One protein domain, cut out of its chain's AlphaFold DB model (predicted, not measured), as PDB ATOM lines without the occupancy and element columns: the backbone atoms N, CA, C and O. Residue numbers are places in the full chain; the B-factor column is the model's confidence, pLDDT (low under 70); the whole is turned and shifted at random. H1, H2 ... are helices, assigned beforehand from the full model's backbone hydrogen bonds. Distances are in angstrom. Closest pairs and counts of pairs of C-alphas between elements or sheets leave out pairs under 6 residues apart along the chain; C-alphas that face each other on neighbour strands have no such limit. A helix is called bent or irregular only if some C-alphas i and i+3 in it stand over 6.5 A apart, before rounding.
ATOM      1  N   VAL A  47     157.346 172.865 200.338       86.62
ATOM      2  CA  VAL A  47     156.423 172.072 201.164       86.62
ATOM      3  C   VAL A  47     155.979 170.800 200.450       86.62
ATOM      4  O   VAL A  47     156.135 169.723 201.005       86.62
ATOM      5  N   LYS A  48     155.483 170.900 199.211       86.62
ATOM      6  CA  LYS A  48     155.046 169.720 198.456       86.62
ATOM      7  C   LYS A  48     156.208 168.773 198.151       86.62
ATOM      8  O   LYS A  48     156.029 167.566 198.159       86.62
ATOM      9  N   HIS A  49     157.406 169.304 197.915       86.56
ATOM     10  CA  HIS A  49     158.601 168.484 197.732       86.56
ATOM     11  C   HIS A  49     158.950 167.721 199.019       86.56
ATOM     12  O   HIS A  49     159.253 166.535 198.971       86.56
ATOM     13  N   ALA A  50     158.844 168.378 200.174       87.00
ATOM     14  CA  ALA A  50     159.041 167.733 201.464       87.00
ATOM     15  C   ALA A  50     157.937 166.711 201.795       87.00
ATOM     16  O   ALA A  50     158.245 165.664 202.347       87.00
ATOM     17  N   GLU A  51     156.680 166.964 201.421       89.06
ATOM     18  CA  GLU A  51     155.579 165.991 201.542       89.06
ATOM     19  C   GLU A  51     155.823 164.746 200.681       89.06
ATOM     20  O   GLU A  51     155.599 163.633 201.151       89.06
ATOM     21  N   LEU A  52     156.344 164.916 199.459       89.19
ATOM     22  CA  LEU A  52     156.729 163.800 198.588       89.19
ATOM     23  C   LEU A  52     157.870 162.968 199.189       89.19
ATOM     24  O   LEU A  52     157.792 161.746 199.165       89.19
ATOM     25  N   ILE A  53     158.895 163.608 199.766       88.25
ATOM     26  CA  ILE A  53     159.998 162.907 200.452       88.25
ATOM     27  C   ILE A  53     159.487 162.160 201.689       88.25
ATOM     28  O   ILE A  53     159.876 161.025 201.941       88.25
ATOM     29  N   ASN A  54     158.631 162.809 202.475       89.06
ATOM     30  CA  ASN A  54     158.129 162.268 203.733       89.06
ATOM     31  C   ASN A  54     157.055 161.184 203.527       89.06
ATOM     32  O   ASN A  54     156.703 160.490 204.477       89.06
ATOM     33  N   GLY A  55     156.486 161.069 202.321       90.50
ATOM     34  CA  GLY A  55     155.430 160.107 201.981       90.50
ATOM     35  C   GLY A  55     154.085 160.362 202.675       90.50
ATOM     36  O   GLY A  55     153.165 159.560 202.544       90.50
ATOM     37  N   LYS A  56     153.955 161.466 203.418       90.06
ATOM     38  CA  LYS A  56     152.748 161.852 204.157       90.06
ATOM     39  C   LYS A  56     152.603 163.374 204.236       90.06
ATOM     40  O   LYS A  56     153.618 164.082 204.182       90.06
ATOM     41  N   PRO A  57     151.371 163.886 204.419       91.56
ATOM     42  CA  PRO A  57     151.142 165.306 204.641       91.56
ATOM     43  C   PRO A  57     151.939 165.821 205.841       91.56
ATOM     44  O   PRO A  57     152.061 165.145 206.866       91.56
ATOM     45  N   LEU A  58     152.476 167.031 205.715       92.19
ATOM     46  CA  LEU A  58     153.176 167.693 206.809       92.19
ATOM     47  C   LEU A  58     152.188 168.392 207.741       92.19
ATOM     48  O   LEU A  58     151.162 168.920 207.298       92.19
ATOM     49  N   THR A  59     152.534 168.459 209.025       94.56
ATOM     50  CA  THR A  59     151.791 169.272 209.996       94.56
ATOM     51  C   THR A  59     152.008 170.762 209.733       94.56
ATOM     52  O   THR A  59     152.984 171.166 209.093       94.56
ATOM     53  N   ASP A  60     151.130 171.618 210.255       92.81
ATOM     54  CA  ASP A  60     151.253 173.066 210.043       92.81
ATOM     55  C   ASP A  60     152.518 173.657 210.675       92.81
ATOM     56  O   ASP A  60     153.148 174.542 210.088       92.81
ATOM     57  N   ALA A  61     152.964 173.109 211.808       94.38
ATOM     58  CA  ALA A  61     154.247 173.462 212.413       94.38
ATOM     59  C   ALA A  61     155.427 173.133 211.477       94.38
ATOM     60  O   ALA A  61     156.298 173.976 211.252       94.38
ATOM     61  N   GLN A  62     155.427 171.948 210.855       91.69
ATOM     62  CA  GLN A  62     156.463 171.537 209.899       91.69
ATOM     63  C   GLN A  62     156.438 172.391 208.626       91.69
ATOM     64  O   GLN A  62     157.481 172.851 208.160       91.69
ATOM     65  N   LYS A  63     155.246 172.665 208.083       92.12
ATOM     66  CA  LYS A  63     155.075 173.562 206.930       92.12
ATOM     67  C   LYS A  63     155.626 174.954 207.233       92.12
ATOM     68  O   LYS A  63     156.300 175.545 206.390       92.12
ATOM     69  N   THR A  64     155.368 175.467 208.433       93.81
ATOM     70  CA  THR A  64     155.859 176.774 208.885       93.81
ATOM     71  C   THR A  64     157.380 176.788 209.002       93.81
ATOM     72  O   THR A  64     158.019 177.681 208.445       93.81
ATOM     73  N   ALA A  65     157.977 175.758 209.607       93.19
ATOM     74  CA  ALA A  65     159.429 175.615 209.698       93.19
ATOM     75  C   ALA A  65     160.099 175.561 208.312       93.19
ATOM     76  O   ALA A  65     161.092 176.248 208.074       93.19
ATOM     77  N   ILE A  66     159.522 174.823 207.358       91.88
ATOM     78  CA  ILE A  66     160.038 174.747 205.982       91.88
ATOM     79  C   ILE A  66     159.962 176.103 205.284       91.88
ATOM     80  O   ILE A  66     160.911 176.497 204.608       91.88
ATOM     81  N   ARG A  67     158.858 176.843 205.439       91.50
ATOM     82  CA  ARG A  67     158.738 178.192 204.866       91.50
ATOM     83  C   ARG A  67     159.770 179.147 205.465       91.50
ATOM     84  O   ARG A  67     160.379 179.903 204.713       91.50
ATOM     85  N   ALA A  68     160.004 179.082 206.775       93.12
ATOM     86  CA  ALA A  68     161.017 179.891 207.448       93.12
ATOM     87  C   ALA A  68     162.434 179.560 206.949       93.12
ATOM     88  O   ALA A  68     163.175 180.464 206.563       93.12
ATOM     89  N   ALA A  69     162.780 178.272 206.853       91.50
ATOM     90  CA  ALA A  69     164.062 177.825 206.309       91.50
ATOM     91  C   ALA A  69     164.241 178.241 204.838       91.50
ATOM     92  O   ALA A  69     165.302 178.726 204.444       91.50
ATOM     93  N   GLN A  70     163.187 178.117 204.028       91.12
ATOM     94  CA  GLN A  70     163.193 178.557 202.635       91.12
ATOM     95  C   GLN A  70     163.404 180.070 202.525       91.12
ATOM     96  O   GLN A  70     164.179 180.510 201.678       91.12
ATOM     97  N   LYS A  71     162.746 180.864 203.377       92.44
ATOM     98  CA  LYS A  71     162.929 182.318 203.418       92.44
ATOM     99  C   LYS A  71     164.370 182.673 203.783       92.44
ATOM    100  O   LYS A  71     165.007 183.398 203.029       92.44
ATOM    101  N   ALA A  72     164.902 182.095 204.858       92.88
ATOM    102  CA  ALA A  72     166.284 182.315 205.280       92.88
ATOM    103  C   ALA A  72     167.287 181.963 204.167       92.88
ATOM    104  O   ALA A  72     168.219 182.719 203.900       92.88
ATOM    105  N   ARG A  73     167.054 180.856 203.446       91.25
ATOM    106  CA  ARG A  73     167.868 180.477 202.285       91.25
ATOM    107  C   ARG A  73     167.812 181.527 201.173       91.25
ATOM    108  O   ARG A  73     168.845 181.863 200.603       91.25
ATOM    109  N   MET A  74     166.622 182.022 200.833       91.50
ATOM    110  CA  MET A  74     166.459 183.039 199.789       91.50
ATOM    111  C   MET A  74     167.120 184.362 200.178       91.50
ATOM    112  O   MET A  74     167.799 184.957 199.343       91.50
ATOM    113  N   ASP A  75     166.985 184.774 201.438       93.12
ATOM    114  CA  ASP A  75     167.612 185.987 201.964       93.12
ATOM    115  C   ASP A  75     169.147 185.886 201.910       93.12
ATOM    116  O   ASP A  75     169.811 186.829 201.487       93.12
ATOM    117  N   ALA A  76     169.714 184.718 202.236       92.81
ATOM    118  CA  ALA A  76     171.155 184.476 202.156       92.81
ATOM    119  C   ALA A  76     171.689 184.425 200.710       92.81
ATOM    120  O   ALA A  76     172.807 184.862 200.436       92.81
ATOM    121  N   ILE A  77     170.901 183.895 199.769       94.50
ATOM    122  CA  ILE A  77     171.308 183.754 198.363       94.50
ATOM    123  C   ILE A  77     171.158 185.068 197.586       94.50
ATOM    124  O   ILE A  77     171.913 185.301 196.642       94.50
ATOM    125  N   LYS A  78     170.217 185.939 197.965       91.81
ATOM    126  CA  LYS A  78     169.959 187.214 197.284       91.81
ATOM    127  C   LYS A  78     171.228 188.051 197.024       91.81
ATOM    128  O   LYS A  78     171.471 188.358 195.855       91.81
ATOM    129  N   PRO A  79     172.092 188.348 198.017       93.25
ATOM    130  CA  PRO A  79     173.307 189.126 197.764       93.25
ATOM    131  C   PRO A  79     174.295 188.409 196.831       93.25
ATOM    132  O   PRO A  79     175.025 189.053 196.080       93.25
ATOM    133  N   ILE A  80     174.320 187.072 196.839       94.56
ATOM    134  CA  ILE A  80     175.164 186.277 195.936       94.56
ATOM    135  C   ILE A  80     174.648 186.400 194.496       94.56
ATOM    136  O   ILE A  80     175.432 186.612 193.572       94.56
ATOM    137  N   GLN A  81     173.329 186.323 194.302       92.00
ATOM    138  CA  GLN A  81     172.701 186.492 192.990       92.00
ATOM    139  C   GLN A  81     172.897 187.901 192.429       92.00
ATOM    140  O   GLN A  81     173.150 188.042 191.236       92.00
ATOM    141  N   GLU A  82     172.807 188.933 193.266       92.00
ATOM    142  CA  GLU A  82     173.051 190.318 192.853       92.00
ATOM    143  C   GLU A  82     174.502 190.520 192.399       92.00
ATOM    144  O   GLU A  82     174.735 191.048 191.310       92.00
ATOM    145  N   LYS A  83     175.477 190.003 193.160       94.75
ATOM    146  CA  LYS A  83     176.895 190.021 192.764       94.75
ATOM    147  C   LYS A  83     177.134 189.284 191.448       94.75
ATOM    148  O   LYS A  83     177.829 189.796 190.572       94.75
ATOM    149  N   TYR A  84     176.535 188.105 191.290       93.62
ATOM    150  CA  TYR A  84     176.623 187.334 190.052       93.62
ATOM    151  C   TYR A  84     176.061 188.118 188.858       93.62
ATOM    152  O   TYR A  84     176.746 188.273 187.850       93.62
ATOM    153  N   LYS A  85     174.852 188.681 188.983       92.75
ATOM    154  CA  LYS A  85     174.229 189.493 187.926       92.75
ATOM    155  C   LYS A  85     175.084 190.697 187.549       92.75
ATOM    156  O   LYS A  85     175.257 190.956 186.362       92.75
ATOM    157  N   ALA A  86     175.638 191.406 188.532       93.06
ATOM    158  CA  ALA A  86     176.528 192.537 188.284       93.06
ATOM    159  C   ALA A  86     177.794 192.111 187.520       93.06
ATOM    160  O   ALA A  86     178.179 192.767 186.554       93.06
ATOM    161  N   SER A  87     178.402 190.982 187.901       93.75
ATOM    162  CA  SER A  87     179.576 190.436 187.212       93.75
ATOM    163  C   SER A  87     179.269 190.038 185.768       93.75
ATOM    164  O   SER A  87     180.045 190.346 184.868       93.75
ATOM    165  N   VAL A  88     178.133 189.380 185.531       94.44
ATOM    166  CA  VAL A  88     177.702 188.977 184.185       94.44
ATOM    167  C   VAL A  88     177.389 190.199 183.326       94.44
ATOM    168  O   VAL A  88     177.833 190.270 182.186       94.44
ATOM    169  N   ALA A  89     176.672 191.183 183.871       94.25
ATOM    170  CA  ALA A  89     176.364 192.421 183.163       94.25
ATOM    171  C   ALA A  89     177.650 193.150 182.740       94.25
ATOM    172  O   ALA A  89     177.797 193.506 181.572       94.25
ATOM    173  N   LYS A  90     178.628 193.253 183.653       94.81
ATOM    174  CA  LYS A  90     179.953 193.818 183.366       94.81
ATOM    175  C   LYS A  90     180.691 193.040 182.273       94.81
ATOM    176  O   LYS A  90     181.214 193.659 181.355       94.81
ATOM    177  N   ALA A  91     180.716 191.709 182.350       95.06
ATOM    178  CA  ALA A  91     181.379 190.864 181.354       95.06
ATOM    179  C   ALA A  91     180.741 190.972 179.958       95.06
ATOM    180  O   ALA A  91     181.432 190.862 178.952       95.06
ATOM    181  N   LEU A  92     179.431 191.212 179.899       93.50
ATOM    182  CA  LEU A  92     178.680 191.379 178.656       93.50
ATOM    183  C   LEU A  92     178.639 192.832 178.154       93.50
ATOM    184  O   LEU A  92     178.037 193.086 177.114       93.50
ATOM    185  N   GLY A  93     179.226 193.786 178.887       94.62
ATOM    186  CA  GLY A  93     179.180 195.208 178.538       94.62
ATOM    187  C   GLY A  93     177.766 195.806 178.547       94.62
ATOM    188  O   GLY A  93     177.502 196.763 177.825       94.62
ATOM    189  N   ILE A  94     176.843 195.237 179.329       94.69
ATOM    190  CA  ILE A  94     175.448 195.694 179.445       94.69
ATOM    191  C   ILE A  94     175.121 196.097 180.881       94.69
ATOM    192  O   ILE A  94     175.853 195.790 181.821       94.69
ATOM    193  N   THR A  95     173.981 196.754 181.080       95.00
ATOM    194  CA  THR A  95     173.486 197.045 182.431       95.00
ATOM    195  C   THR A  95     172.780 195.832 183.041       95.00
ATOM    196  O   THR A  95     172.247 194.969 182.338       95.00
ATOM    197  N   VAL A  96     172.716 195.776 184.376       91.38
ATOM    198  CA  VAL A  96     171.960 194.730 185.090       91.38
ATOM    199  C   VAL A  96     170.484 194.737 184.675       91.38
ATOM    200  O   VAL A  96     169.909 193.677 184.455       91.38
ATOM    201  N   ALA A  97     169.890 195.916 184.465       93.06
ATOM    202  CA  ALA A  97     168.509 196.042 183.999       93.06
ATOM    203  C   ALA A  97     168.300 195.429 182.603       93.06
ATOM    204  O   ALA A  97     167.308 194.742 182.363       93.06
ATOM    205  N   GLN A  98     169.252 195.620 181.683       91.56
ATOM    206  CA  GLN A  98     169.208 194.997 180.357       91.56
ATOM    207  C   GLN A  98     169.353 193.474 180.439       91.56
ATOM    208  O   GLN A  98     168.661 192.754 179.717       91.56
ATOM    209  N   LEU A  99     170.220 192.972 181.325       91.38
ATOM    210  CA  LEU A  99     170.361 191.537 181.581       91.38
ATOM    211  C   LEU A  99     169.044 190.933 182.099       91.38
ATOM    212  O   LEU A  99     168.602 189.901 181.599       91.38
ATOM    213  N   GLU A 100     168.387 191.595 183.052       92.12
ATOM    214  CA  GLU A 100     167.104 191.152 183.609       92.12
ATOM    215  C   GLU A 100     165.961 191.216 182.593       92.12
ATOM    216  O   GLU A 100     165.144 190.298 182.534       92.12
ATOM    217  N   ALA A 101     165.921 192.249 181.750       92.38
ATOM    218  CA  ALA A 101     164.950 192.347 180.665       92.38
ATOM    219  C   ALA A 101     165.119 191.206 179.646       92.38
ATOM    220  O   ALA A 101     164.130 190.590 179.239       92.38
ATOM    221  N   LYS A 102     166.365 190.870 179.282       90.19
ATOM    222  CA  LYS A 102     166.674 189.746 178.383       90.19
ATOM    223  C   LYS A 102     166.317 188.393 179.008       90.19
ATOM    224  O   LYS A 102     165.681 187.577 178.345       90.19
ATOM    225  N   ASP A 103     166.650 188.170 180.280       88.50
ATOM    226  CA  ASP A 103     166.271 186.955 181.021       88.50
ATOM    227  C   ASP A 103     164.739 186.823 181.136       88.50
ATOM    228  O   ASP A 103     164.180 185.750 180.898       88.50
ATOM    229  N   LYS A 104     164.024 187.926 181.398       89.12
ATOM    230  CA  LYS A 104     162.553 187.949 181.415       89.12
ATOM    231  C   LYS A 104     161.956 187.598 180.049       89.12
ATOM    232  O   LYS A 104     161.034 186.786 179.990       89.12
ATOM    233  N   ALA A 105     162.488 188.159 178.963       88.62
ATOM    234  CA  ALA A 105     162.035 187.858 177.605       88.62
ATOM    235  C   ALA A 105     162.287 186.389 177.217       88.62
ATOM    236  O   ALA A 105     161.440 185.768 176.577       88.62
ATOM    237  N   LEU A 106     163.420 185.811 177.634       86.75
ATOM    238  CA  LEU A 106     163.728 184.393 177.417       86.75
ATOM    239  C   LEU A 106     162.767 183.468 178.167       86.75
ATOM    240  O   LEU A 106     162.332 182.464 177.608       86.75
ATOM    241  N   ARG A 107     162.402 183.803 179.410       82.50
ATOM    242  CA  ARG A 107     161.419 183.021 180.178       82.50
ATOM    243  C   ARG A 107     160.035 183.073 179.545       82.50
ATOM    244  O   ARG A 107     159.441 182.024 179.345       82.50
ATOM    245  N   ALA A 108     159.578 184.258 179.141       80.19
ATOM    246  CA  ALA A 108     158.283 184.418 178.482       80.19
ATOM    247  C   ALA A 108     158.172 183.621 177.169       80.19
ATOM    248  O   ALA A 108     157.108 183.106 176.854       80.19
ATOM    249  N   LYS A 109     159.271 183.479 176.417       74.25
ATOM    250  CA  LYS A 109     159.311 182.655 175.197       74.25
ATOM    251  C   LYS A 109     159.347 181.150 175.458       74.25
ATOM    252  O   LYS A 109     159.040 180.395 174.552       74.25
ATOM    253  N   LYS A 110     159.778 180.715 176.644       63.47
ATOM    254  CA  LYS A 110     159.865 179.294 177.014       63.47
ATOM    255  C   LYS A 110     158.525 178.726 177.495       63.47
ATOM    256  O   LYS A 110     158.357 177.511 177.513       63.47
ATOM    257  N   ASP A 111     157.616 179.605 177.907       57.62
ATOM    258  CA  ASP A 111     156.290 179.253 178.415       57.62
ATOM    259  C   ASP A 111     155.188 179.321 177.326       57.62
ATOM    260  O   ASP A 111     154.035 179.014 177.629       57.62
ATOM    261  N   ASN A 112     155.548 179.681 176.083       46.62
ATOM    262  CA  ASN A 112     154.729 179.564 174.863       46.62
ATOM    263  C   ASN A 112     155.216 178.386 174.014       46.62
ATOM    264  O   ASN A 112     154.360 177.748 173.365       46.62
TER     265      ASN A 112
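AT A GLANCE: This is residues 47 to 112 of the 112 residues of an uncharacterized protein of bacterium (UniProt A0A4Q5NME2). The model is an open, bent beam: one long bent helix, H2, makes the length, with the short helix H1 packed by a few residues near its first end, and H3, after a tight link, starting beside residues 85 to 89 of H2b and turning off about perpendicular to it like an arm, its residues 101 to 110 standing free. H1 and H3 do not meet, and the place between them is empty. The printed part has 66 residues with three named helices, in the order H1, H2, H3, no named strand, and the class all helix. It is extended, with a radius of gyration of the C-alphas of 17.5 A, and flat, spanning 49 by 31 by 15 A.

IN THESE COORDINATES: Look first at H2, residues 60 to 91, assigned as one helix by its hydrogen bonds but bent: C-alphas 76 and 79 are 6.7 A apart. Find C-alpha 60 at (151.253, 173.066, 210.043); from there arm H2a runs 24.3 A to residue 76. Arm H2b, residues 79 to 91, runs 18.4 A to C-alpha 91 at (181.379, 190.864, 181.354). H1 is residues 47 to 54, 10.3 A long. H3, residues 96 to 110, runs 21.2 A to C-alpha 110 at (159.865, 179.294, 177.014).

HOW THE PARTS SIT: The arms stand at a steep tilt of 37 degrees, only just past shallow. H2b, with residues 85 to 89 alone, touches residues 96 to 99 of H3, about perpendicular at 83 degrees; the closest C-alphas, of Ala 89 and Val 96, are 5.3 A apart. H2a, with residues 63 to 67 alone, only just touches H1, with 3 pairs of C-alphas within 8 A, the closest being Val 47 and Lys 63 at 6.1 A; they run opposite ways at a steep tilt of 64 degrees. H1 is apart from H2b and H3, and H2a from H3. In H1, H2a, H2b and H3 every O i to N i+4 pair is within hydrogen-bond range.

THE WHOLE: Look to Lys 56 and Gly 93 for the C-alphas farthest apart, 49.7 A. The printed part has no cut, and both links are tight. Residues 71 to 81, in H2, and 101 to 112 stand free. Mean pLDDT of the printed part is 89.6; residues 110 to 112 are under 70.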